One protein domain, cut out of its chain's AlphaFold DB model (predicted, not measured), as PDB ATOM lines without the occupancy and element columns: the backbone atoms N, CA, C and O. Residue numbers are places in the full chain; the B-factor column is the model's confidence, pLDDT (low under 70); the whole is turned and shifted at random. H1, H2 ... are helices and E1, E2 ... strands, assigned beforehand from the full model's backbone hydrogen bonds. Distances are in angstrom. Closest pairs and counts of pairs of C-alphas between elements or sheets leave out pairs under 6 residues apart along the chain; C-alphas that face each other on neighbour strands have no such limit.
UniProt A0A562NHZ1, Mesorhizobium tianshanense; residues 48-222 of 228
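Overview. This is residues 48 to 222 of the 228 residues of a protein of Mesorhizobium tianshanense (UniProt A0A562NHZ1). This model has little regular structure: amid long loops, a small parallel sheet, E1 E2 E3, lies between helices H1 and H2 on one side and hairpin E4 E5 on the other. The printed part has 175 residues, 67 in named elements, class mixed, ordered E1 H1 E2 H2 E3 H3 E4 E5 H4. It is compact, radius of gyration of the C-alphas 17.8 A, spanning 55 by 39 by 33 A.

Arrangement. Start at E1, residues 48 to 50, parallel to E2, residues 114 to 117; N 48 and O 114 are 2.9 A apart. E3, residues 158 to 160, is parallel to E2, with N 117 and O 159 at 2.8 A. H1, residues 73 to 88, and H2, residues 136 to 145, only graze this sheet. Hairpin E4, residues 191 to 196, and E5, residues 200 to 205, has N 194 and O 202 at 3.0 A.

Along the chain. Find C-alpha 48 at (-32.393, -17.368, 39.749); H1 spans 24.1 A. H3 is residues 178 to 186; H4, residues 211 to 220, ends at (-34.020, -21.103, 52.796).

Size, cuts and confidence. The printed part has no cut; 69 residues have pLDDT under 70, among them residues 179 to 222.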
ATOM      1  N   LEU A  48     -32.025 -16.412  40.789       89.56
ATOM      2  CA  LEU A  48     -32.393 -17.368  39.749       89.56
ATOM      3  C   LEU A  48     -32.005 -18.769  40.206       89.56
ATOM      4  O   LEU A  48     -30.942 -18.947  40.796       89.56
ATOM      5  N   PHE A  49     -32.841 -19.755  39.899       90.69
ATOM      6  CA  PHE A  49     -32.545 -21.161  40.136       90.69
ATOM      7  C   PHE A  49     -32.602 -21.925  38.814       90.69
ATOM      8  O   PHE A  49     -33.586 -21.807  38.083       90.69
ATOM      9  N   ILE A  50     -31.560 -22.698  38.517       91.00
ATOM     10  CA  ILE A  50     -31.519 -23.646  37.395       91.00
ATOM     11  C   ILE A  50     -31.032 -25.004  37.893       91.00
ATOM     12  O   ILE A  50     -30.336 -25.082  38.900       91.00
ATOM     13  N   ALA A  51     -31.357 -26.067  37.179       90.50
ATOM     14  CA  ALA A  51     -30.842 -27.412  37.404       90.50
ATOM     15  C   ALA A  51     -30.886 -28.169  36.074       90.50
ATOM     16  O   ALA A  51     -31.431 -27.639  35.099       90.50
ATOM     17  N   ASP A  52     -30.317 -29.375  36.042       88.88
ATOM     18  CA  ASP A  52     -30.481 -30.303  34.918       88.88
ATOM     19  C   ASP A  52     -30.054 -29.686  33.578       88.88
ATOM     20  O   ASP A  52     -30.723 -29.811  32.548       88.88
ATOM     21  N   VAL A  53     -28.925 -28.976  33.588       89.88
ATOM     22  CA  VAL A  53     -28.358 -28.398  32.365       89.88
ATOM     23  C   VAL A  53     -27.832 -29.507  31.456       89.88
ATOM     24  O   VAL A  53     -27.913 -29.360  30.235       89.88
ATOM     25  N   HIS A  54     -27.306 -30.594  32.041       88.19
ATOM     26  CA  HIS A  54     -26.793 -31.771  31.330       88.19
ATOM     27  C   HIS A  54     -25.892 -31.379  30.151       88.19
ATOM     28  O   HIS A  54     -26.105 -31.751  28.993       88.19
ATOM     29  N   ALA A  55     -24.902 -30.524  30.423       85.44
ATOM     30  CA  ALA A  55     -24.014 -30.005  29.396       85.44
ATOM     31  C   ALA A  55     -23.050 -31.094  28.915       85.44
ATOM     32  O   ALA A  55     -22.161 -31.516  29.652       85.44
ATOM     33  N   CYS A  56     -23.158 -31.480  27.643       82.94
ATOM     34  CA  CYS A  56     -22.189 -32.371  27.015       82.94
ATOM     35  C   CYS A  56     -20.798 -31.729  26.887       82.94
ATOM     36  O   CYS A  56     -20.645 -30.511  26.736       82.94
ATOM     37  N   ARG A  57     -19.756 -32.567  26.856       79.81
ATOM     38  CA  ARG A  57     -18.393 -32.144  26.501       79.81
ATOM     39  C   ARG A  57     -18.334 -31.683  25.041       79.81
ATOM     40  O   ARG A  57     -18.864 -32.351  24.160       79.81
ATOM     41  N   MET A  58     -17.640 -30.572  24.785       77.56
ATOM     42  CA  MET A  58     -17.512 -29.986  23.440       77.56
ATOM     43  C   MET A  58     -16.061 -29.787  22.984       77.56
ATOM     44  O   MET A  58     -15.815 -29.587  21.797       77.56
ATOM     45  N   ALA A  59     -15.086 -29.872  23.899       70.06
ATOM     46  CA  ALA A  59     -13.675 -29.562  23.630       70.06
ATOM     47  C   ALA A  59     -13.029 -30.386  22.495       70.06
ATOM     48  O   ALA A  59     -12.068 -29.932  21.882       70.06
ATOM     49  N   THR A  60     -13.536 -31.590  22.214       69.44
ATOM     50  CA  THR A  60     -13.020 -32.497  21.170       69.44
ATOM     51  C   THR A  60     -14.116 -32.933  20.191       69.44
ATOM     52  O   THR A  60     -14.011 -33.992  19.581       69.44
ATOM     53  N   GLY A  61     -15.174 -32.127  20.060       67.69
ATOM     54  CA  GLY A  61     -16.420 -32.506  19.392       67.69
ATOM     55  C   GLY A  61     -17.486 -32.986  20.380       67.69
ATOM     56  O   GLY A  61     -17.191 -33.231  21.549       67.69
ATOM     57  N   LEU A  62     -18.732 -33.067  19.908       68.81
ATOM     58  CA  LEU A  62     -19.869 -33.537  20.702       68.81
ATOM     59  C   LEU A  62     -19.855 -35.064  20.814       68.81
ATOM     60  O   LEU A  62     -19.639 -35.755  19.816       68.81
ATOM     61  N   SER A  63     -20.136 -35.577  22.013       68.44
ATOM     62  CA  SER A  63     -20.388 -37.004  22.225       68.44
ATOM     63  C   SER A  63     -21.561 -37.502  21.357       68.44
ATOM     64  O   SER A  63     -22.414 -36.698  20.950       68.44
ATOM     65  N   PRO A  64     -21.628 -38.815  21.053       68.69
ATOM     66  CA  PRO A  64     -22.764 -39.399  20.342       68.69
ATOM     67  C   PRO A  64     -24.095 -38.984  20.988       68.69
ATOM     68  O   PRO A  64     -24.183 -38.863  22.203       68.69
ATOM     69  N   ASN A  65     -25.126 -38.747  20.174       77.06
ATOM     70  CA  ASN A  65     -26.480 -38.316  20.570       77.06
ATOM     71  C   ASN A  65     -26.629 -36.885  21.124       77.06
ATOM     72  O   ASN A  65     -27.675 -36.287  20.881       77.06
ATOM     73  N   CYS A  66     -25.597 -36.255  21.702       81.75
ATOM     74  CA  CYS A  66     -25.691 -34.881  22.237       81.75
ATOM     75  C   CYS A  66     -26.220 -33.854  21.218       81.75
ATOM     76  O   CYS A  66     -27.013 -32.975  21.551       81.75
ATOM     77  N   GLN A  67     -25.825 -33.976  19.945       82.88
ATOM     78  CA  GLN A  67     -26.338 -33.111  18.876       82.88
ATOM     79  C   GLN A  67     -27.840 -33.326  18.622       82.88
ATOM     80  O   GLN A  67     -28.562 -32.361  18.389       82.88
ATOM     81  N   GLN A  68     -28.302 -34.579  18.649       83.25
ATOM     82  CA  GLN A  68     -29.706 -34.939  18.411       83.25
ATOM     83  C   GLN A  68     -30.588 -34.509  19.589       83.25
ATOM     84  O   GLN A  68     -31.709 -34.056  19.388       83.25
ATOM     85  N   GLU A  69     -30.037 -34.568  20.799       82.50
ATOM     86  CA  GLU A  69     -30.653 -34.082  22.037       82.50
ATOM     87  C   GLU A  69     -30.610 -32.548  22.166       82.50
ATOM     88  O   GLU A  69     -31.169 -31.977  23.098       82.50
ATOM     89  N   GLY A  70     -29.947 -31.850  21.237       84.31
ATOM     90  CA  GLY A  70     -29.835 -30.392  21.242       84.31
ATOM     91  C   GLY A  70     -28.841 -29.823  22.264       84.31
ATOM     92  O   GLY A  70     -28.733 -28.595  22.370       84.31
ATOM     93  N   LYS A  71     -28.071 -30.676  22.952       85.69
ATOM     94  CA  LYS A  71     -27.033 -30.344  23.948       85.69
ATOM     95  C   LYS A  71     -25.773 -29.791  23.273       85.69
ATOM     96  O   LYS A  71     -24.714 -30.410  23.227       85.69
ATOM     97  N   THR A  72     -25.926 -28.611  22.685       84.38
ATOM     98  CA  THR A  72     -24.930 -27.946  21.834       84.38
ATOM     99  C   THR A  72     -24.376 -26.687  22.489       84.38
ATOM    100  O   THR A  72     -25.018 -26.080  23.349       84.38
ATOM    101  N   ASP A  73     -23.229 -26.213  22.000       86.31
ATOM    102  CA  ASP A  73     -22.640 -24.954  22.470       86.31
ATOM    103  C   ASP A  73     -23.596 -23.770  22.306       86.31
ATOM    104  O   ASP A  73     -23.790 -22.960  23.213       86.31
ATOM    105  N   ALA A  74     -24.272 -23.726  21.156       89.38
ATOM    106  CA  ALA A  74     -25.270 -22.718  20.850       89.38
ATOM    107  C   ALA A  74     -26.461 -22.764  21.821       89.38
ATOM    108  O   ALA A  74     -27.013 -21.715  22.145       89.38
ATOM    109  N   ALA A  75     -26.869 -23.946  22.296       89.12
ATOM    110  CA  ALA A  75     -27.919 -24.059  23.307       89.12
ATOM    111  C   ALA A  75     -27.469 -23.485  24.656       89.12
ATOM    112  O   ALA A  75     -28.217 -22.725  25.270       89.12
ATOM    113  N   LEU A  76     -26.228 -23.753  25.068       88.50
ATOM    114  CA  LEU A  76     -25.664 -23.178  26.291       88.50
ATOM    115  C   LEU A  76     -25.523 -21.652  26.196       88.50
ATOM    116  O   LEU A  76     -25.838 -20.955  27.156       88.50
ATOM    117  N   LEU A  77     -25.113 -21.108  25.045       92.31
ATOM    118  CA  LEU A  77     -25.083 -19.653  24.829       92.31
ATOM    119  C   LEU A  77     -26.486 -19.033  24.865       92.31
ATOM    120  O   LEU A  77     -26.669 -17.970  25.457       92.31
ATOM    121  N   ARG A  78     -27.495 -19.700  24.288       93.00
ATOM    122  CA  ARG A  78     -28.895 -19.252  24.403       93.00
ATOM    123  C   ARG A  78     -29.379 -19.266  25.851       93.00
ATOM    124  O   ARG A  78     -30.070 -18.332  26.245       93.00
ATOM    125  N   SER A  79     -29.000 -20.280  26.629       93.50
ATOM    126  CA  SER A  79     -29.289 -20.347  28.066       93.50
ATOM    127  C   SER A  79     -28.686 -19.150  28.809       93.50
ATOM    128  O   SER A  79     -29.411 -18.407  29.465       93.50
ATOM    129  N   VAL A  80     -27.389 -18.879  28.620       94.12
ATOM    130  CA  VAL A  80     -26.706 -17.722  29.232       94.12
ATOM    131  C   VAL A  80     -27.378 -16.401  28.851       94.12
ATOM    132  O   VAL A  80     -27.662 -15.575  29.721       94.12
ATOM    133  N   ALA A  81     -27.698 -16.209  27.571       95.25
ATOM    134  CA  ALA A  81     -28.388 -15.008  27.107       95.25
ATOM    135  C   ALA A  81     -29.781 -14.853  27.744       95.25
ATOM    136  O   ALA A  81     -30.161 -13.745  28.125       95.25
ATOM    137  N   ALA A  82     -30.529 -15.950  27.892       94.06
ATOM    138  CA  ALA A  82     -31.825 -15.937  28.560       94.06
ATOM    139  C   ALA A  82     -31.689 -15.546  30.038       94.06
ATOM    140  O   ALA A  82     -32.403 -14.654  30.490       94.06
ATOM    141  N   LEU A  83     -30.736 -16.145  30.760       94.12
ATOM    142  CA  LEU A  83     -30.481 -15.855  32.175       94.12
ATOM    143  C   LEU A  83     -30.114 -14.386  32.403       94.12
ATOM    144  O   LEU A  83     -30.682 -13.739  33.282       94.12
ATOM    145  N   ASN A  84     -29.235 -13.834  31.566       95.00
ATOM    146  CA  ASN A  84     -28.843 -12.427  31.649       95.00
ATOM    147  C   ASN A  84     -29.998 -11.468  31.311       95.00
ATOM    148  O   ASN A  84     -30.041 -10.351  31.817       95.00
ATOM    149  N   GLY A  85     -30.947 -11.896  30.472       93.44
ATOM    150  CA  GLY A  85     -32.100 -11.088  30.067       93.44
ATOM    151  C   GLY A  85     -33.326 -11.195  30.981       93.44
ATOM    152  O   GLY A  85     -34.295 -10.463  30.766       93.44
ATOM    153  N   LEU A  86     -33.336 -12.096  31.973       91.50
ATOM    154  CA  LEU A  86     -34.519 -12.340  32.810       91.50
ATOM    155  C   LEU A  86     -34.906 -11.130  33.663       91.50
ATOM    156  O   LEU A  86     -36.094 -10.885  33.849       91.50
ATOM    157  N   GLY A  87     -33.939 -10.329  34.116       90.19
ATOM    158  CA  GLY A  87     -34.229  -9.145  34.933       90.19
ATOM    159  C   GLY A  87     -35.063  -8.070  34.220       90.19
ATOM    160  O   GLY A  87     -35.713  -7.244  34.868       90.19
ATOM    161  N   ASP A  88     -35.106  -8.105  32.887       92.81
ATOM    162  CA  ASP A  88     -35.918  -7.211  32.054       92.81
ATOM    163  C   ASP A  88     -37.326  -7.750  31.785       92.81
ATOM    164  O   ASP A  88     -38.152  -7.062  31.182       92.81
ATOM    165  N   LYS A  89     -37.618  -8.981  32.211       91.38
ATOM    166  CA  LYS A  89     -38.936  -9.599  32.057       91.38
ATOM    167  C   LYS A  89     -39.828  -9.280  33.250       91.38
ATOM    168  O   LYS A  89     -39.371  -8.797  34.286       91.38
ATOM    169  N   ALA A  90     -41.119  -9.537  33.084       90.38
ATOM    170  CA  ALA A  90     -42.082  -9.505  34.171       90.38
ATOM    171  C   ALA A  90     -42.278 -10.912  34.737       90.38
ATOM    172  O   ALA A  90     -42.239 -11.894  33.990       90.38
ATOM    173  N   TRP A  91     -42.533 -10.998  36.039       88.38
ATOM    174  CA  TRP A  91     -43.092 -12.199  36.638       88.38
ATOM    175  C   TRP A  91     -44.421 -12.520  35.948       88.38
ATOM    176  O   TRP A  91     -45.242 -11.611  35.773       88.38
ATOM    177  N   PRO A  92     -44.666 -13.781  35.555       86.38
ATOM    178  CA  PRO A  92     -45.919 -14.146  34.913       86.38
ATOM    179  C   PRO A  92     -47.068 -13.835  35.867       86.38
ATOM    180  O   PRO A  92     -47.065 -14.308  36.997       86.38
ATOM    181  N   ALA A  93     -48.028 -13.019  35.433       89.00
ATOM    182  CA  ALA A  93     -49.258 -12.793  36.190       89.00
ATOM    183  C   ALA A  93     -50.207 -13.991  36.086       89.00
ATOM    184  O   ALA A  93     -50.983 -14.250  37.000       89.00
ATOM    185  N   GLU A  94     -50.108 -14.739  34.986       90.00
ATOM    186  CA  GLU A  94     -50.897 -15.931  34.706       90.00
ATOM    187  C   GLU A  94     -50.042 -16.979  33.983       90.00
ATOM    188  O   GLU A  94     -49.140 -16.638  33.212       90.00
ATOM    189  N   ILE A  95     -50.352 -18.254  34.203       84.38
ATOM    190  CA  ILE A  95     -49.831 -19.393  33.442       84.38
ATOM    191  C   ILE A  95     -51.041 -20.197  32.969       84.38
ATOM    192  O   ILE A  95     -51.869 -20.611  33.776       84.38
ATOM    193  N   ASN A  96     -51.168 -20.401  31.654       89.81
ATOM    194  CA  ASN A  96     -52.313 -21.091  31.037       89.81
ATOM    195  C   ASN A  96     -53.687 -20.514  31.451       89.81
ATOM    196  O   ASN A  96     -54.649 -21.255  31.630       89.81
ATOM    197  N   GLY A  97     -53.769 -19.188  31.623       89.81
ATOM    198  CA  GLY A  97     -54.987 -18.486  32.051       89.81
ATOM    199  C   GLY A  97     -55.312 -18.612  33.545       89.81
ATOM    200  O   GLY A  97     -56.388 -18.202  33.970       89.81
ATOM    201  N   ILE A  98     -54.411 -19.187  34.347       89.94
ATOM    202  CA  ILE A  98     -54.541 -19.282  35.803       89.94
ATOM    203  C   ILE A  98     -53.599 -18.264  36.438       89.94
ATOM    204  O   ILE A  98     -52.399 -18.291  36.171       89.94
ATOM    205  N   ALA A  99     -54.135 -17.388  37.291       88.81
ATOM    206  CA  ALA A  99     -53.348 -16.403  38.026       88.81
ATOM    207  C   ALA A  99     -52.234 -17.063  38.847       88.81
ATOM    208  O   ALA A  99     -52.449 -18.074  39.520       88.81
ATOM    209  N   THR A 100     -51.044 -16.472  38.812       81.62
ATOM    210  CA  THR A 100     -49.934 -16.911  39.656       81.62
ATOM    211  C   THR A 100     -50.096 -16.343  41.072       81.62
ATOM    212  O   THR A 100     -50.638 -15.259  41.280       81.62
ATOM    213  N   GLY A 101     -49.662 -17.107  42.076       76.50
ATOM    214  CA  GLY A 101     -49.741 -16.723  43.492       76.50
ATOM    215  C   GLY A 101     -48.671 -15.758  44.045       76.50
ATOM    216  O   GLY A 101     -48.935 -15.166  45.095       76.50
ATOM    217  N   PRO A 102     -47.474 -15.571  43.439       78.81
ATOM    218  CA  PRO A 102     -46.452 -14.699  44.017       78.81
ATOM    219  C   PRO A 102     -46.881 -13.232  44.109       78.81
ATOM    220  O   PRO A 102     -47.468 -12.676  43.185       78.81
ATOM    221  N   ARG A 103     -46.472 -12.553  45.189       79.75
ATOM    222  CA  ARG A 103     -46.724 -11.115  45.410       79.75
ATOM    223  C   ARG A 103     -46.252 -10.224  44.254       79.75
ATOM    224  O   ARG A 103     -46.846  -9.178  44.016       79.75
ATOM    225  N   SER A 104     -45.186 -10.627  43.568       83.25
ATOM    226  CA  SER A 104     -44.562  -9.860  42.486       83.25
ATOM    227  C   SER A 104     -45.158 -10.155  41.104       83.25
ATOM    228  O   SER A 104     -44.643  -9.642  40.114       83.25
ATOM    229  N   ALA A 105     -46.228 -10.954  41.012       87.12
ATOM    230  CA  ALA A 105     -46.933 -11.264  39.767       87.12
ATOM    231  C   ALA A 105     -47.227  -9.998  38.933       87.12
ATOM    232  O   ALA A 105     -47.701  -8.987  39.452       87.12
ATOM    233  N   GLY A 106     -46.891 -10.030  37.639       88.25
ATOM    234  CA  GLY A 106     -47.045  -8.897  36.716       88.25
ATOM    235  C   GLY A 106     -46.029  -7.760  36.888       88.25
ATOM    236  O   GLY A 106     -45.955  -6.876  36.035       88.25
ATOM    237  N   SER A 107     -45.215  -7.779  37.944       89.00
ATOM    238  CA  SER A 107     -44.137  -6.807  38.158       89.00
ATOM    239  C   SER A 107     -42.849  -7.255  37.465       89.00
ATOM    240  O   SER A 107     -42.662  -8.436  37.181       89.00
ATOM    241  N   ARG A 108     -41.929  -6.320  37.201       91.44
ATOM    242  CA  ARG A 108     -40.599  -6.645  36.656       91.44
ATOM    243  C   ARG A 108     -39.826  -7.554  37.623       91.44
ATOM    244  O   ARG A 108     -39.885  -7.338  38.828       91.44
ATOM    245  N   ILE A 109     -39.082  -8.525  37.089       88.38
ATOM    246  CA  ILE A 109     -38.258  -9.462  37.874       88.38
ATOM    247  C   ILE A 109     -37.132  -8.728  38.615       88.38
ATOM    248  O   ILE A 109     -36.853  -9.030  39.774       88.38
ATOM    249  N   GLY A 110     -36.529  -7.726  37.967       88.94
ATOM    250  CA  GLY A 110     -35.403  -6.978  38.521       88.94
ATOM    251  C   GLY A 110     -34.091  -7.756  38.422       88.94
ATOM    252  O   GLY A 110     -34.064  -8.919  38.027       88.94
ATOM    253  N   MET A 111     -32.975  -7.094  38.733       88.06
ATOM    254  CA  MET A 111     -31.659  -7.727  38.652       88.06
ATOM    255  C   MET A 111     -31.510  -8.781  39.761       88.06
ATOM    256  O   MET A 111     -31.615  -8.417  40.935       88.06
ATOM    257  N   PRO A 112     -31.247 -10.058  39.432       89.38
ATOM    258  CA  PRO A 112     -31.017 -11.077  40.445       89.38
ATOM    259  C   PRO A 112     -29.726 -10.816  41.228       89.38
ATOM    260  O   PRO A 112     -28.735 -10.338  40.675       89.38
ATOM    261  N   LEU A 113     -29.713 -11.196  42.503       87.44
ATOM    262  CA  LEU A 113     -28.524 -11.156  43.360       87.44
ATOM    263  C   LEU A 113     -27.560 -12.318  43.081       87.44
ATOM    264  O   LEU A 113     -26.387 -12.259  43.447       87.44
ATOM    265  N   GLY A 114     -28.042 -13.372  42.425       88.00
ATOM    266  CA  GLY A 114     -27.237 -14.526  42.061       88.00
ATOM    267  C   GLY A 114     -28.014 -15.575  41.279       88.00
ATOM    268  O   GLY A 114     -29.247 -15.553  41.218       88.00
ATOM    269  N   LEU A 115     -27.261 -16.505  40.702       89.44
ATOM    270  CA  LEU A 115     -27.740 -17.732  40.083       89.44
ATOM    271  C   LEU A 115     -27.363 -18.914  40.976       89.44
ATOM    272  O   LEU A 115     -26.191 -19.104  41.293       89.44
ATOM    273  N   VAL A 116     -28.346 -19.716  41.357       90.81
ATOM    274  CA  VAL A 116     -28.166 -20.977  42.071       90.81
ATOM    275  C   VAL A 116     -28.368 -22.119  41.081       90.81
ATOM    276  O   VAL A 116     -29.395 -22.189  40.410       90.81
ATOM    277  N   VAL A 117     -27.391 -23.011  40.993       88.94
ATOM    278  CA  VAL A 117     -27.445 -24.221  40.174       88.94
ATOM    279  C   VAL A 117     -27.661 -25.413  41.096       88.94
ATOM    280  O   VAL A 117     -26.848 -25.652  41.982       88.94
ATOM    281  N   GLY A 118     -28.766 -26.129  40.930       86.94
ATOM    282  CA  GLY A 118     -29.197 -27.208  41.821       86.94
ATOM    283  C   GLY A 118     -28.454 -28.535  41.663       86.94
ATOM    284  O   GLY A 118     -28.664 -29.420  42.486       86.94
ATOM    285  N   GLY A 119     -27.603 -28.664  40.646       86.00
ATOM    286  CA  GLY A 119     -26.944 -29.911  40.263       86.00
ATOM    287  C   GLY A 119     -27.243 -30.302  38.820       86.00
ATOM    288  O   GLY A 119     -27.978 -29.601  38.117       86.00
ATOM    289  N   ASP A 120     -26.631 -31.406  38.400       86.44
ATOM    290  CA  ASP A 120     -26.713 -31.989  37.060       86.44
ATOM    291  C   ASP A 120     -26.370 -30.959  35.972       86.44
ATOM    292  O   ASP A 120     -27.065 -30.738  34.977       86.44
ATOM    293  N   MET A 121     -25.256 -30.269  36.210       87.25
ATOM    294  CA  MET A 121     -24.634 -29.343  35.270       87.25
ATOM    295  C   MET A 121     -24.046 -30.076  34.073       87.25
ATOM    296  O   MET A 121     -24.031 -29.532  32.966       87.25
ATOM    297  N   THR A 122     -23.531 -31.278  34.305       82.94
ATOM    298  CA  THR A 122     -22.851 -32.100  33.306       82.94
ATOM    299  C   THR A 122     -23.701 -33.300  32.929       82.94
ATOM    300  O   THR A 122     -24.558 -33.710  33.700       82.94
ATOM    301  N   ASP A 123     -23.503 -33.821  31.723       80.06
ATOM    302  CA  ASP A 123     -24.347 -34.891  31.181       80.06
ATOM    303  C   ASP A 123     -24.007 -36.272  31.769       80.06
ATOM    304  O   ASP A 123     -24.873 -37.125  31.937       80.06
ATOM    305  N   ASP A 124     -22.731 -36.503  32.084       72.06
ATOM    306  CA  ASP A 124     -22.234 -37.827  32.469       72.06
ATOM    307  C   ASP A 124     -20.879 -37.728  33.194       72.06
ATOM    308  O   ASP A 124     -19.799 -37.800  32.596       72.06
ATOM    309  N   GLY A 125     -20.959 -37.489  34.503       60.91
ATOM    310  CA  GLY A 125     -19.894 -37.650  35.492       60.91
ATOM    311  C   GLY A 125     -18.815 -36.571  35.518       60.91
ATOM    312  O   GLY A 125     -17.703 -36.848  35.954       60.91
ATOM    313  N   GLY A 126     -19.061 -35.372  34.980       58.25
ATOM    314  CA  GLY A 126     -18.007 -34.367  34.782       58.25
ATOM    315  C   GLY A 126     -17.038 -34.682  33.626       58.25
ATOM    316  O   GLY A 126     -16.325 -33.790  33.144       58.25
ATOM    317  N   GLY A 127     -17.056 -35.911  33.104       53.75
ATOM    318  CA  GLY A 127     -16.273 -36.392  31.973       53.75
ATOM    319  C   GLY A 127     -16.511 -37.889  31.761       53.75
ATOM    320  O   GLY A 127     -16.333 -38.678  32.672       53.75
ATOM    321  N   GLN A 128     -16.886 -38.278  30.542       46.34
ATOM    322  CA  GLN A 128     -17.420 -39.606  30.188       46.34
ATOM    323  C   GLN A 128     -16.445 -40.809  30.261       46.34
ATOM    324  O   GLN A 128     -16.567 -41.739  29.465       46.34
ATOM    325  N   VAL A 129     -15.424 -40.812  31.121       45.97
ATOM    326  CA  VAL A 129     -14.456 -41.924  31.224       45.97
ATOM    327  C   VAL A 129     -13.770 -41.944  32.584       45.97
ATOM    328  O   VAL A 129     -13.351 -40.895  33.040       45.97
ATOM    329  N   THR A 130     -13.527 -43.152  33.109       46.94
ATOM    330  CA  THR A 130     -12.761 -43.501  34.329       46.94
ATOM    331  C   THR A 130     -11.248 -43.192  34.259       46.94
ATOM    332  O   THR A 130     -10.424 -43.907  34.845       46.94
ATOM    333  N   GLN A 131     -10.836 -42.200  33.459       45.97
ATOM    334  CA  GLN A 131      -9.435 -41.851  33.204       45.97
ATOM    335  C   GLN A 131      -9.185 -40.329  33.180       45.97
ATOM    336  O   GLN A 131     -10.084 -39.549  32.867       45.97
ATOM    337  N   PRO A 132      -7.937 -39.876  33.450       38.53
ATOM    338  CA  PRO A 132      -7.607 -38.467  33.686       38.53
ATOM    339  C   PRO A 132      -8.129 -37.531  32.583       38.53
ATOM    340  O   PRO A 132      -7.723 -37.675  31.432       38.53
ATOM    341  N   SER A 133      -9.012 -36.589  32.965       44.88
ATOM    342  CA  SER A 133      -9.710 -35.507  32.207       44.88
ATOM    343  C   SER A 133     -11.185 -35.348  32.655       44.88
ATOM    344  O   SER A 133     -11.908 -34.504  32.118       44.88
ATOM    345  N   GLU A 134     -11.625 -36.133  33.644       52.44
ATOM    346  CA  GLU A 134     -12.961 -36.193  34.281       52.44
ATOM    347  C   GLU A 134     -13.520 -34.870  34.825       52.44
ATOM    348  O   GLU A 134     -14.697 -34.773  35.109       52.44
ATOM    349  N   GLY A 135     -12.716 -33.814  34.958       58.31
ATOM    350  CA  GLY A 135     -13.208 -32.489  35.358       58.31
ATOM    351  C   GLY A 135     -13.554 -31.576  34.183       58.31
ATOM    352  O   GLY A 135     -13.869 -30.407  34.392       58.31
ATOM    353  N   THR A 136     -13.415 -32.036  32.937       64.44
ATOM    354  CA  THR A 136     -13.465 -31.135  31.773       64.44
ATOM    355  C   THR A 136     -14.860 -30.601  31.475       64.44
ATOM    356  O   THR A 136     -14.950 -29.456  31.034       64.44
ATOM    357  N   GLN A 137     -15.939 -31.348  31.742       74.12
ATOM    358  CA  GLN A 137     -17.300 -30.811  31.596       74.12
ATOM    359  C   GLN A 137     -17.624 -29.821  32.712       74.12
ATOM    360  O   GLN A 137     -18.171 -28.762  32.422       74.12
ATOM    361  N   LEU A 138     -17.203 -30.093  33.954       76.88
ATOM    362  CA  LEU A 138     -17.326 -29.127  35.050       76.88
ATOM    363  C   LEU A 138     -16.505 -27.862  34.785       76.88
ATOM    364  O   LEU A 138     -16.995 -26.761  35.013       76.88
ATOM    365  N   LEU A 139     -15.292 -27.986  34.239       75.38
ATOM    366  CA  LEU A 139     -14.465 -26.843  33.848       75.38
ATOM    367  C   LEU A 139     -15.081 -26.070  32.673       75.38
ATOM    368  O   LEU A 139     -15.066 -24.841  32.650       75.38
ATOM    369  N   GLN A 140     -15.637 -26.772  31.688       79.19
ATOM    370  CA  GLN A 140     -16.352 -26.153  30.574       79.19
ATOM    371  C   GLN A 140     -17.594 -25.406  31.076       79.19
ATOM    372  O   GLN A 140     -17.831 -24.265  30.676       79.19
ATOM    373  N   PHE A 141     -18.355 -26.023  31.982       83.50
ATOM    374  CA  PHE A 141     -19.493 -25.397  32.638       83.50
ATOM    375  C   PHE A 141     -19.048 -24.174  33.436       83.50
ATOM    376  O   PHE A 141     -19.605 -23.099  33.239       83.50
ATOM    377  N   SER A 142     -18.003 -24.291  34.264       81.12
ATOM    378  CA  SER A 142     -17.494 -23.176  35.062       81.12
ATOM    379  C   SER A 142     -17.035 -22.033  34.171       81.12
ATOM    380  O   SER A 142     -17.339 -20.885  34.453       81.12
ATOM    381  N   GLN A 143     -16.370 -22.322  33.054       83.12
ATOM    382  CA  GLN A 143     -16.026 -21.291  32.083       83.12
ATOM    383  C   GLN A 143     -17.294 -20.632  31.531       83.12
ATOM    384  O   GLN A 143     -17.366 -19.414  31.515       83.12
ATOM    385  N   ARG A 144     -18.308 -21.386  31.107       85.50
ATOM    386  CA  ARG A 144     -19.522 -20.810  30.505       85.50
ATOM    387  C   ARG A 144     -20.391 -20.029  31.501       85.50
ATOM    388  O   ARG A 144     -20.923 -18.982  31.152       85.50
ATOM    389  N   TYR A 145     -20.534 -20.532  32.720       88.94
ATOM    390  CA  TYR A 145     -21.443 -19.992  33.730       88.94
ATOM    391  C   TYR A 145     -20.742 -19.142  34.790       88.94
ATOM    392  O   TYR A 145     -21.427 -18.579  35.634       88.94
ATOM    393  N   GLN A 146     -19.413 -18.979  34.766       86.50
ATOM    394  CA  GLN A 146     -18.762 -18.026  35.670       86.50
ATOM    395  C   GLN A 146     -19.315 -16.617  35.456       86.50
ATOM    396  O   GLN A 146     -19.596 -16.201  34.326       86.50
ATOM    397  N   GLN A 147     -19.377 -15.863  36.551       92.44
ATOM    398  CA  GLN A 147     -19.653 -14.440  36.482       92.44
ATOM    399  C   GLN A 147     -18.615 -13.750  35.586       92.44
ATOM    400  O   GLN A 147     -17.406 -13.936  35.755       92.44
ATOM    401  N   GLY A 148     -19.078 -12.927  34.651       89.69
ATOM    402  CA  GLY A 148     -18.204 -12.185  33.758       89.69
ATOM    403  C   GLY A 148     -18.937 -11.141  32.929       89.69
ATOM    404  O   GLY A 148     -20.142 -10.938  33.052       89.69
ATOM    405  N   VAL A 149     -18.169 -10.471  32.075       90.62
ATOM    406  CA  VAL A 149     -18.671  -9.519  31.082       90.62
ATOM    407  C   VAL A 149     -18.745 -10.225  29.731       90.62
ATOM    408  O   VAL A 149     -17.875 -11.032  29.415       90.62
ATOM    409  N   GLY A 150     -19.748  -9.883  28.922       92.00
ATOM    410  CA  GLY A 150     -19.905 -10.398  27.561       92.00
ATOM    411  C   GLY A 150     -21.100 -11.340  27.395       92.00
ATOM    412  O   GLY A 150     -21.798 -11.642  28.363       92.00
ATOM    413  N   PRO A 151     -21.387 -11.765  26.154       90.88
ATOM    414  CA  PRO A 151     -22.559 -12.581  25.838       90.88
ATOM    415  C   PRO A 151     -22.391 -14.071  26.184       90.88
ATOM    416  O   PRO A 151     -23.375 -14.806  26.183       90.88
ATOM    417  N   ASP A 152     -21.170 -14.528  26.465       91.06
ATOM    418  CA  ASP A 152     -20.821 -15.928  26.738       91.06
ATOM    419  C   ASP A 152     -20.637 -16.235  28.234       91.06
ATOM    420  O   ASP A 152     -20.160 -17.317  28.577       91.06
ATOM    421  N   ARG A 153     -20.976 -15.283  29.114       92.31
ATOM    422  CA  ARG A 153     -20.847 -15.386  30.574       92.31
ATOM    423  C   ARG A 153     -22.128 -14.934  31.258       92.31
ATOM    424  O   ARG A 153     -22.849 -14.085  30.737       92.31
ATOM    425  N   VAL A 154     -22.376 -15.458  32.453       93.06
ATOM    426  CA  VAL A 154     -23.465 -14.984  33.316       93.06
ATOM    427  C   VAL A 154     -23.043 -13.670  33.984       93.06
ATOM    428  O   VAL A 154     -21.875 -13.484  34.316       93.06
ATOM    429  N   HIS A 155     -23.966 -12.726  34.166       94.62
ATOM    430  CA  HIS A 155     -23.645 -11.384  34.696       94.62
ATOM    431  C   HIS A 155     -23.781 -11.265  36.220       94.62
ATOM    432  O   HIS A 155     -23.385 -10.257  36.806       94.62
ATOM    433  N   VAL A 156     -24.299 -12.304  36.873       89.06
ATOM    434  CA  VAL A 156     -24.488 -12.397  38.327       89.06
ATOM    435  C   VAL A 156     -23.546 -13.437  38.951       89.06
ATOM    436  O   VAL A 156     -23.072 -14.324  38.237       89.06
ATOM    437  N   PRO A 157     -23.261 -13.362  40.266       91.81
ATOM    438  CA  PRO A 157     -22.563 -14.427  40.983       91.81
ATOM    439  C   PRO A 157     -23.271 -15.777  40.821       91.81
ATOM    440  O   PRO A 157     -24.503 -15.830  40.816       91.81
ATOM    441  N   VAL A 158     -22.500 -16.862  40.714       87.00
ATOM    442  CA  VAL A 158     -23.031 -18.218  40.514       87.00
ATOM    443  C   VAL A 158     -22.634 -19.127  41.669       87.00
ATOM    444  O   VAL A 158     -21.457 -19.233  42.011       87.00
ATOM    445  N   TYR A 159     -23.632 -19.792  42.239       85.00
ATOM    446  CA  TYR A 159     -23.518 -20.756  43.324       85.00
ATOM    447  C   TYR A 159     -23.948 -22.112  42.795       85.00
ATOM    448  O   TYR A 159     -25.040 -22.239  42.250       85.00
ATOM    449  N   VAL A 160     -23.106 -23.124  42.945       81.00
ATOM    450  CA  VAL A 160     -23.375 -24.458  42.409       81.00
ATOM    451  C   VAL A 160     -23.634 -25.435  43.547       81.00
ATOM    452  O   VAL A 160     -23.016 -25.337  44.600       81.00
ATOM    453  N   GLY A 161     -24.577 -26.341  43.350       82.75
ATOM    454  CA  GLY A 161     -24.652 -27.634  44.009       82.75
ATOM    455  C   GLY A 161     -24.296 -28.714  42.996       82.75
ATOM    456  O   GLY A 161     -24.454 -28.499  41.799       82.75
ATOM    457  N   LEU A 162     -23.774 -29.842  43.474       80.19
ATOM    458  CA  LEU A 162     -23.452 -30.986  42.625       80.19
ATOM    459  C   LEU A 162     -24.638 -31.952  42.625       80.19
ATOM    460  O   LEU A 162     -25.170 -32.275  43.689       80.19
ATOM    461  N   GLY A 163     -25.024 -32.404  41.440       78.25
ATOM    462  CA  GLY A 163     -25.980 -33.486  41.239       78.25
ATOM    463  C   GLY A 163     -25.290 -34.828  40.994       78.25
ATOM    464  O   GLY A 163     -24.059 -34.937  41.023       78.25
ATOM    465  N   ASN A 164     -26.081 -35.879  40.777       78.12
ATOM    466  CA  ASN A 164     -25.543 -37.222  40.553       78.12
ATOM    467  C   ASN A 164     -24.869 -37.371  39.183       78.12
ATOM    468  O   ASN A 164     -24.053 -38.275  39.023       78.12
ATOM    469  N   HIS A 165     -25.170 -36.503  38.217       79.88
ATOM    470  CA  HIS A 165     -24.472 -36.479  36.933       79.88
ATOM    471  C   HIS A 165     -23.169 -35.679  36.975       79.88
ATOM    472  O   HIS A 165     -22.395 -35.756  36.033       79.88
ATOM    473  N   ASP A 166     -22.886 -34.928  38.040       79.19
ATOM    474  CA  ASP A 166     -21.707 -34.051  38.095       79.19
ATOM    475  C   ASP A 166     -20.432 -34.744  38.577       79.19
ATOM    476  O   ASP A 166     -19.339 -34.197  38.441       79.19
ATOM    477  N   LEU A 167     -20.576 -35.940  39.145       75.19
ATOM    478  CA  LEU A 167     -19.487 -36.750  39.676       75.19
ATOM    479  C   LEU A 167     -19.505 -38.120  39.012       75.19
ATOM    480  O   LEU A 167     -20.578 -38.688  38.798       75.19
ATOM    481  N   ASP A 168     -18.325 -38.673  38.746       71.56
ATOM    482  CA  ASP A 168     -18.220 -40.044  38.265       71.56
ATOM    483  C   ASP A 168     -18.805 -41.018  39.306       71.56
ATOM    484  O   ASP A 168     -18.466 -41.006  40.495       71.56
ATOM    485  N   GLN A 169     -19.726 -41.860  38.843       66.19
ATOM    486  CA  GLN A 169     -20.420 -42.862  39.648       66.19
ATOM    487  C   GLN A 169     -19.733 -44.230  39.583       66.19
ATOM    488  O   GLN A 169     -19.871 -45.035  40.507       66.19
ATOM    489  N   ASN A 170     -19.003 -44.502  38.498       66.88
ATOM    490  CA  ASN A 170     -18.639 -45.849  38.060       66.88
ATOM    491  C   ASN A 170     -17.126 -46.063  38.020       66.88
ATOM    492  O   ASN A 170     -16.650 -46.844  37.195       66.88
ATOM    493  N   GLY A 171     -16.394 -45.379  38.905       63.31
ATOM    494  CA  GLY A 171     -14.938 -45.392  38.975       63.31
ATOM    495  C   GLY A 171     -14.285 -46.756  38.780       63.31
ATOM    496  O   GLY A 171     -14.907 -47.802  38.977       63.31
ATOM    497  N   PRO A 172     -12.994 -46.779  38.418       65.50
ATOM    498  CA  PRO A 172     -12.343 -47.998  37.972       65.50
ATOM    499  C   PRO A 172     -12.465 -49.122  39.010       65.50
ATOM    500  O   PRO A 172     -12.306 -48.915  40.217       65.50
ATOM    501  N   LEU A 173     -12.730 -50.345  38.538       68.62
ATOM    502  CA  LEU A 173     -12.698 -51.524  39.401       68.62
ATOM    503  C   LEU A 173     -11.344 -51.590  40.141       68.62
ATOM    504  O   LEU A 173     -10.309 -51.348  39.517       68.62
ATOM    505  N   PRO A 174     -11.321 -51.951  41.441       74.88
ATOM    506  CA  PRO A 174     -12.423 -52.482  42.254       74.88
ATOM    507  C   PRO A 174     -13.113 -51.436  43.161       74.88
ATOM    508  O   PRO A 174     -13.606 -51.786  44.235       74.88
ATOM    509  N   HIS A 175     -13.110 -50.146  42.814       68.38
ATOM    510  CA  HIS A 175     -13.515 -49.077  43.735       68.38
ATOM    511  C   HIS A 175     -15.041 -48.933  43.906       68.38
ATOM    512  O   HIS A 175     -15.660 -48.017  43.381       68.38
ATOM    513  N   VAL A 176     -15.643 -49.791  44.736       68.56
ATOM    514  CA  VAL A 176     -17.099 -49.799  45.019       68.56
ATOM    515  C   VAL A 176     -17.638 -48.553  45.747       68.56
ATOM    516  O   VAL A 176     -18.838 -48.309  45.721       68.56
ATOM    517  N   ASP A 177     -16.773 -47.755  46.383       68.06
ATOM    518  CA  ASP A 177     -17.127 -46.508  47.092       68.06
ATOM    519  C   ASP A 177     -16.696 -45.241  46.321       68.06
ATOM    520  O   ASP A 177     -16.500 -44.180  46.921       68.06
ATOM    521  N   TRP A 178     -16.492 -45.335  45.002       70.81
ATOM    522  CA  TRP A 178     -15.941 -44.245  44.185       70.81
ATOM    523  C   TRP A 178     -16.699 -42.922  44.334       70.81
ATOM    524  O   TRP A 178     -16.104 -41.914  44.709       70.81
ATOM    525  N   TYR A 179     -18.026 -42.951  44.201       65.94
ATOM    526  CA  TYR A 179     -18.874 -41.769  44.353       65.94
ATOM    527  C   TYR A 179     -18.671 -41.037  45.695       65.94
ATOM    528  O   TYR A 179     -18.587 -39.810  45.758       65.94
ATOM    529  N   ARG A 180     -18.515 -41.780  46.801       65.88
ATOM    530  CA  ARG A 180     -18.255 -41.181  48.125       65.88
ATOM    531  C   ARG A 180     -16.876 -40.530  48.206       65.88
ATOM    532  O   ARG A 180     -16.708 -39.550  48.938       65.88
ATOM    533  N   ARG A 181     -15.886 -41.069  47.490       63.91
ATOM    534  CA  ARG A 181     -14.542 -40.482  47.414       63.91
ATOM    535  C   ARG A 181     -14.559 -39.178  46.627       63.91
ATOM    536  O   ARG A 181     -13.985 -38.212  47.117       63.91
ATOM    537  N   GLU A 182     -15.280 -39.121  45.513       63.47
ATOM    538  CA  GLU A 182     -15.455 -37.897  44.717       63.47
ATOM    539  C   GLU A 182     -16.139 -36.771  45.518       63.47
ATOM    540  O   GLU A 182     -15.654 -35.635  45.565       63.47
ATOM    541  N   ILE A 183     -17.187 -37.091  46.289       63.69
ATOM    542  CA  ILE A 183     -17.800 -36.136  47.236       63.69
ATOM    543  C   ILE A 183     -16.792 -35.671  48.304       63.69
ATOM    544  O   ILE A 183     -16.751 -34.502  48.685       63.69
ATOM    545  N   SER A 184     -15.958 -36.580  48.813       56.03
ATOM    546  CA  SER A 184     -14.982 -36.249  49.861       56.03
ATOM    547  C   SER A 184     -13.817 -35.401  49.329       56.03
ATOM    548  O   SER A 184     -13.308 -34.542  50.046       56.03
ATOM    549  N   LEU A 185     -13.404 -35.608  48.073       52.97
ATOM    550  CA  LEU A 185     -12.357 -34.831  47.399       52.97
ATOM    551  C   LEU A 185     -12.831 -33.438  46.973       52.97
ATOM    552  O   LEU A 185     -12.023 -32.506  46.966       52.97
ATOM    553  N   SER A 186     -14.119 -33.283  46.664       51.09
ATOM    554  CA  SER A 186     -14.733 -31.972  46.425       51.09
ATOM    555  C   SER A 186     -14.915 -31.156  47.717       51.09
ATOM    556  O   SER A 186     -15.009 -29.936  47.647       51.09
ATOM    557  N   GLY A 187     -14.862 -31.784  48.900       44.31
ATOM    558  CA  GLY A 187     -14.967 -31.151  50.227       44.31
ATOM    559  C   GLY A 187     -13.653 -30.676  50.875       44.31
ATOM    560  O   GLY A 187     -13.527 -30.730  52.100       44.31
ATOM    561  N   ARG A 188     -12.648 -30.244  50.097       36.47
ATOM    562  CA  ARG A 188     -11.412 -29.620  50.634       36.47
ATOM    563  C   ARG A 188     -11.736 -28.360  51.465       36.47
ATOM    564  O   ARG A 188     -12.800 -27.791  51.258       36.47
ATOM    565  N   PRO A 189     -10.855 -27.900  52.385       32.84
ATOM    566  CA  PRO A 189     -11.162 -26.877  53.409       32.84
ATOM    567  C   PRO A 189     -11.706 -25.523  52.910       32.84
ATOM    568  O   PRO A 189     -12.177 -24.729  53.723       32.84
ATOM    569  N   ASP A 190     -11.692 -25.288  51.601       34.06
ATOM    570  CA  ASP A 190     -12.209 -24.096  50.931       34.06
ATOM    571  C   ASP A 190     -13.669 -24.279  50.436       34.06
ATOM    572  O   ASP A 190     -14.254 -23.378  49.842       34.06
ATOM    573  N   VAL A 191     -14.279 -25.451  50.669       35.50
ATOM    574  CA  VAL A 191     -15.628 -25.833  50.219       35.50
ATOM    575  C   VAL A 191     -16.460 -26.260  51.431       35.50
ATOM    576  O   VAL A 191     -16.217 -27.311  52.029       35.50
ATOM    577  N   ARG A 192     -17.470 -25.465  51.818       36.91
ATOM    578  CA  ARG A 192     -18.427 -25.861  52.867       36.91
ATOM    579  C   ARG A 192     -19.645 -26.543  52.248       36.91
ATOM    580  O   ARG A 192     -20.394 -25.957  51.473       36.91
ATOM    581  N   SER A 193     -19.864 -27.795  52.640       34.41
ATOM    582  CA  SER A 193     -21.028 -28.594  52.248       34.41
ATOM    583  C   SER A 193     -22.274 -28.218  53.057       34.41
ATOM    584  O   SER A 193     -22.207 -28.029  54.276       34.41
ATOM    585  N   LEU A 194     -23.425 -28.150  52.385       34.59
ATOM    586  CA  LEU A 194     -24.727 -27.877  52.984       34.59
ATOM    587  C   LEU A 194     -25.745 -28.894  52.435       34.59
ATOM    588  O   LEU A 194     -26.447 -28.667  51.456       34.59
ATOM    589  N   SER A 195     -25.807 -30.068  53.065       30.23
ATOM    590  CA  SER A 195     -26.725 -31.141  52.664       30.23
ATOM    591  C   SER A 195     -28.173 -30.768  53.029       30.23
ATOM    592  O   SER A 195     -28.466 -30.476  54.194       30.23
ATOM    593  N   TYR A 196     -29.082 -30.755  52.047       31.92
ATOM    594  CA  TYR A 196     -30.514 -30.556  52.268       31.92
ATOM    595  C   TYR A 196     -31.221 -31.913  52.195       31.92
ATOM    596  O   TYR A 196     -31.253 -32.588  51.169       31.92
ATOM    597  N   ASN A 197     -31.802 -32.332  53.318       29.47
ATOM    598  CA  ASN A 197     -32.512 -33.604  53.442       29.47
ATOM    599  C   ASN A 197     -33.883 -33.551  52.737       29.47
ATOM    600  O   ASN A 197     -34.916 -33.457  53.395       29.47
ATOM    601  N   ARG A 198     -33.878 -33.603  51.398       30.50
ATOM    602  CA  ARG A 198     -34.960 -34.090  50.508       30.50
ATOM    603  C   ARG A 198     -34.415 -34.544  49.139       30.50
ATOM    604  O   ARG A 198     -35.081 -34.395  48.125       30.50
ATOM    605  N   GLY A 199     -33.203 -35.100  49.108       29.28
ATOM    606  CA  GLY A 199     -32.636 -35.700  47.892       29.28
ATOM    607  C   GLY A 199     -31.837 -34.762  46.980       29.28
ATOM    608  O   GLY A 199     -31.412 -35.211  45.928       29.28
ATOM    609  N   ALA A 200     -31.569 -33.516  47.387       31.12
ATOM    610  CA  ALA A 200     -30.637 -32.618  46.701       31.12
ATOM    611  C   ALA A 200     -29.549 -32.165  47.687       31.12
ATOM    612  O   ALA A 200     -29.847 -31.558  48.720       31.12
ATOM    613  N   SER A 201     -28.287 -32.490  47.404       32.00
ATOM    614  CA  SER A 201     -27.152 -32.044  48.219       32.00
ATOM    615  C   SER A 201     -26.573 -30.770  47.610       32.00
ATOM    616  O   SER A 201     -26.051 -30.792  46.503       32.00
ATOM    617  N   PHE A 202     -26.643 -29.647  48.326       34.34
ATOM    618  CA  PHE A 202     -26.038 -28.397  47.870       34.34
ATOM    619  C   PHE A 202     -24.577 -28.337  48.339       34.34
ATOM    620  O   PHE A 202     -24.267 -28.413  49.531       34.34
ATOM    621  N   HIS A 203     -23.657 -28.208  47.390       34.62
ATOM    622  CA  HIS A 203     -22.218 -28.125  47.635       34.62
ATOM    623  C   HIS A 203     -21.691 -26.779  47.145       34.62
ATOM    624  O   HIS A 203     -21.171 -26.686  46.042       34.62
ATOM    625  N   ALA A 204     -21.821 -25.735  47.966       34.62
ATOM    626  CA  ALA A 204     -21.313 -24.418  47.609       34.62
ATOM    627  C   ALA A 204     -19.777 -24.377  47.712       34.62
ATOM    628  O   ALA A 204     -19.199 -24.647  48.766       34.62
ATOM    629  N   ILE A 205     -19.110 -23.989  46.625       34.78
ATOM    630  CA  ILE A 205     -17.701 -23.578  46.656       34.78
ATOM    631  C   ILE A 205     -17.677 -22.162  47.243       34.78
ATOM    632  O   ILE A 205     -18.097 -21.205  46.590       34.78
ATOM    633  N   GLU A 206     -17.263 -22.031  48.504       35.75
ATOM    634  CA  GLU A 206     -17.216 -20.742  49.195       35.75
ATOM    635  C   GLU A 206     -16.012 -19.917  48.714       35.75
ATOM    636  O   GLU A 206     -14.895 -20.414  48.585       35.75
ATOM    637  N   ARG A 207     -16.207 -18.607  48.528       31.56
ATOM    638  CA  ARG A 207     -15.130 -17.650  48.819       31.56
ATOM    639  C   ARG A 207     -15.246 -17.254  50.293       31.56
ATOM    640  O   ARG A 207     -16.369 -17.168  50.792       31.56
ATOM    641  N   PRO A 208     -14.138 -16.980  51.004       33.06
ATOM    642  CA  PRO A 208     -14.218 -16.655  52.419       33.06
ATOM    643  C   PRO A 208     -15.000 -15.347  52.623       33.06
ATOM    644  O   PRO A 208     -14.612 -14.311  52.089       33.06
ATOM    645  N   ALA A 209     -16.052 -15.420  53.446       37.44
ATOM    646  CA  ALA A 209     -16.771 -14.311  54.087       37.44
ATOM    647  C   ALA A 209     -17.729 -13.445  53.232       37.44
ATOM    648  O   ALA A 209     -17.578 -12.226  53.202       37.44
ATOM    649  N   ASP A 210     -18.792 -14.032  52.663       45.00
ATOM    650  CA  ASP A 210     -20.015 -13.265  52.356       45.00
ATOM    651  C   ASP A 210     -21.100 -13.503  53.436       45.00
ATOM    652  O   ASP A 210     -21.687 -14.591  53.497       45.00
ATOM    653  N   PRO A 211     -21.385 -12.516  54.310       45.78
ATOM    654  CA  PRO A 211     -22.425 -12.606  55.337       45.78
ATOM    655  C   PRO A 211     -23.831 -12.861  54.775       45.78
ATOM    656  O   PRO A 211     -24.654 -13.464  55.464       45.78
ATOM    657  N   PHE A 212     -24.111 -12.448  53.531       43.59
ATOM    658  CA  PHE A 212     -25.426 -12.628  52.909       43.59
ATOM    659  C   PHE A 212     -25.733 -14.096  52.603       43.59
ATOM    660  O   PHE A 212     -26.886 -14.513  52.697       43.59
ATOM    661  N   LEU A 213     -24.715 -14.903  52.291       45.94
ATOM    662  CA  LEU A 213     -24.899 -16.323  51.976       45.94
ATOM    663  C   LEU A 213     -25.257 -17.149  53.206       45.94
ATOM    664  O   LEU A 213     -26.107 -18.039  53.126       45.94
ATOM    665  N   HIS A 214     -24.656 -16.831  54.355       43.84
ATOM    666  CA  HIS A 214     -25.012 -17.490  55.608       43.84
ATOM    667  C   HIS A 214     -26.491 -17.266  55.938       43.84
ATOM    668  O   HIS A 214     -27.208 -18.223  56.232       43.84
ATOM    669  N   ASP A 215     -26.962 -16.026  55.813       43.97
ATOM    670  CA  ASP A 215     -28.356 -15.675  56.070       43.97
ATOM    671  C   ASP A 215     -29.311 -16.261  55.023       43.97
ATOM    672  O   ASP A 215     -30.352 -16.800  55.402       43.97
ATOM    673  N   PHE A 216     -28.949 -16.268  53.735       44.28
ATOM    674  CA  PHE A 216     -29.745 -16.900  52.677       44.28
ATOM    675  C   PHE A 216     -29.962 -18.399  52.938       44.28
ATOM    676  O   PHE A 216     -31.102 -18.858  52.962       44.28
ATOM    677  N   PHE A 217     -28.904 -19.170  53.224       45.59
ATOM    678  CA  PHE A 217     -29.039 -20.611  53.492       45.59
ATOM    679  C   PHE A 217     -29.707 -20.924  54.845       45.59
ATOM    680  O   PHE A 217     -30.242 -22.021  55.035       45.59
ATOM    681  N   GLN A 218     -29.694 -19.997  55.807       42.75
ATOM    682  CA  GLN A 218     -30.482 -20.117  57.042       42.75
ATOM    683  C   GLN A 218     -31.963 -19.777  56.814       42.75
ATOM    684  O   GLN A 218     -32.836 -20.435  57.384       42.75
ATOM    685  N   GLN A 219     -32.263 -18.801  55.953       38.09
ATOM    686  CA  GLN A 219     -33.627 -18.430  55.572       38.09
ATOM    687  C   GLN A 219     -34.265 -19.485  54.655       38.09
ATOM    688  O   GLN A 219     -35.381 -19.916  54.932       38.09
ATOM    689  N   ALA A 220     -33.549 -20.014  53.662       37.84
ATOM    690  CA  ALA A 220     -34.020 -21.103  52.796       37.84
ATOM    691  C   ALA A 220     -34.346 -22.395  53.575       37.84
ATOM    692  O   ALA A 220     -35.217 -23.162  53.180       37.84
ATOM    693  N   ARG A 221     -33.702 -22.626  54.730       39.38
ATOM    694  CA  ARG A 221     -34.061 -23.719  55.653       39.38
ATOM    695  C   ARG A 221     -35.356 -23.473  56.434       39.38
ATOM    696  O   ARG A 221     -35.932 -24.424  56.959       39.38
ATOM    697  N   ARG A 222     -35.798 -22.217  56.547       34.41
ATOM    698  CA  ARG A 222     -37.002 -21.801  57.288       34.41
ATOM    699  C   ARG A 222     -38.212 -21.570  56.386       34.41
ATOM    700  O   ARG A 222     -39.333 -21.784  56.839       34.41
TER     701      ARG A 222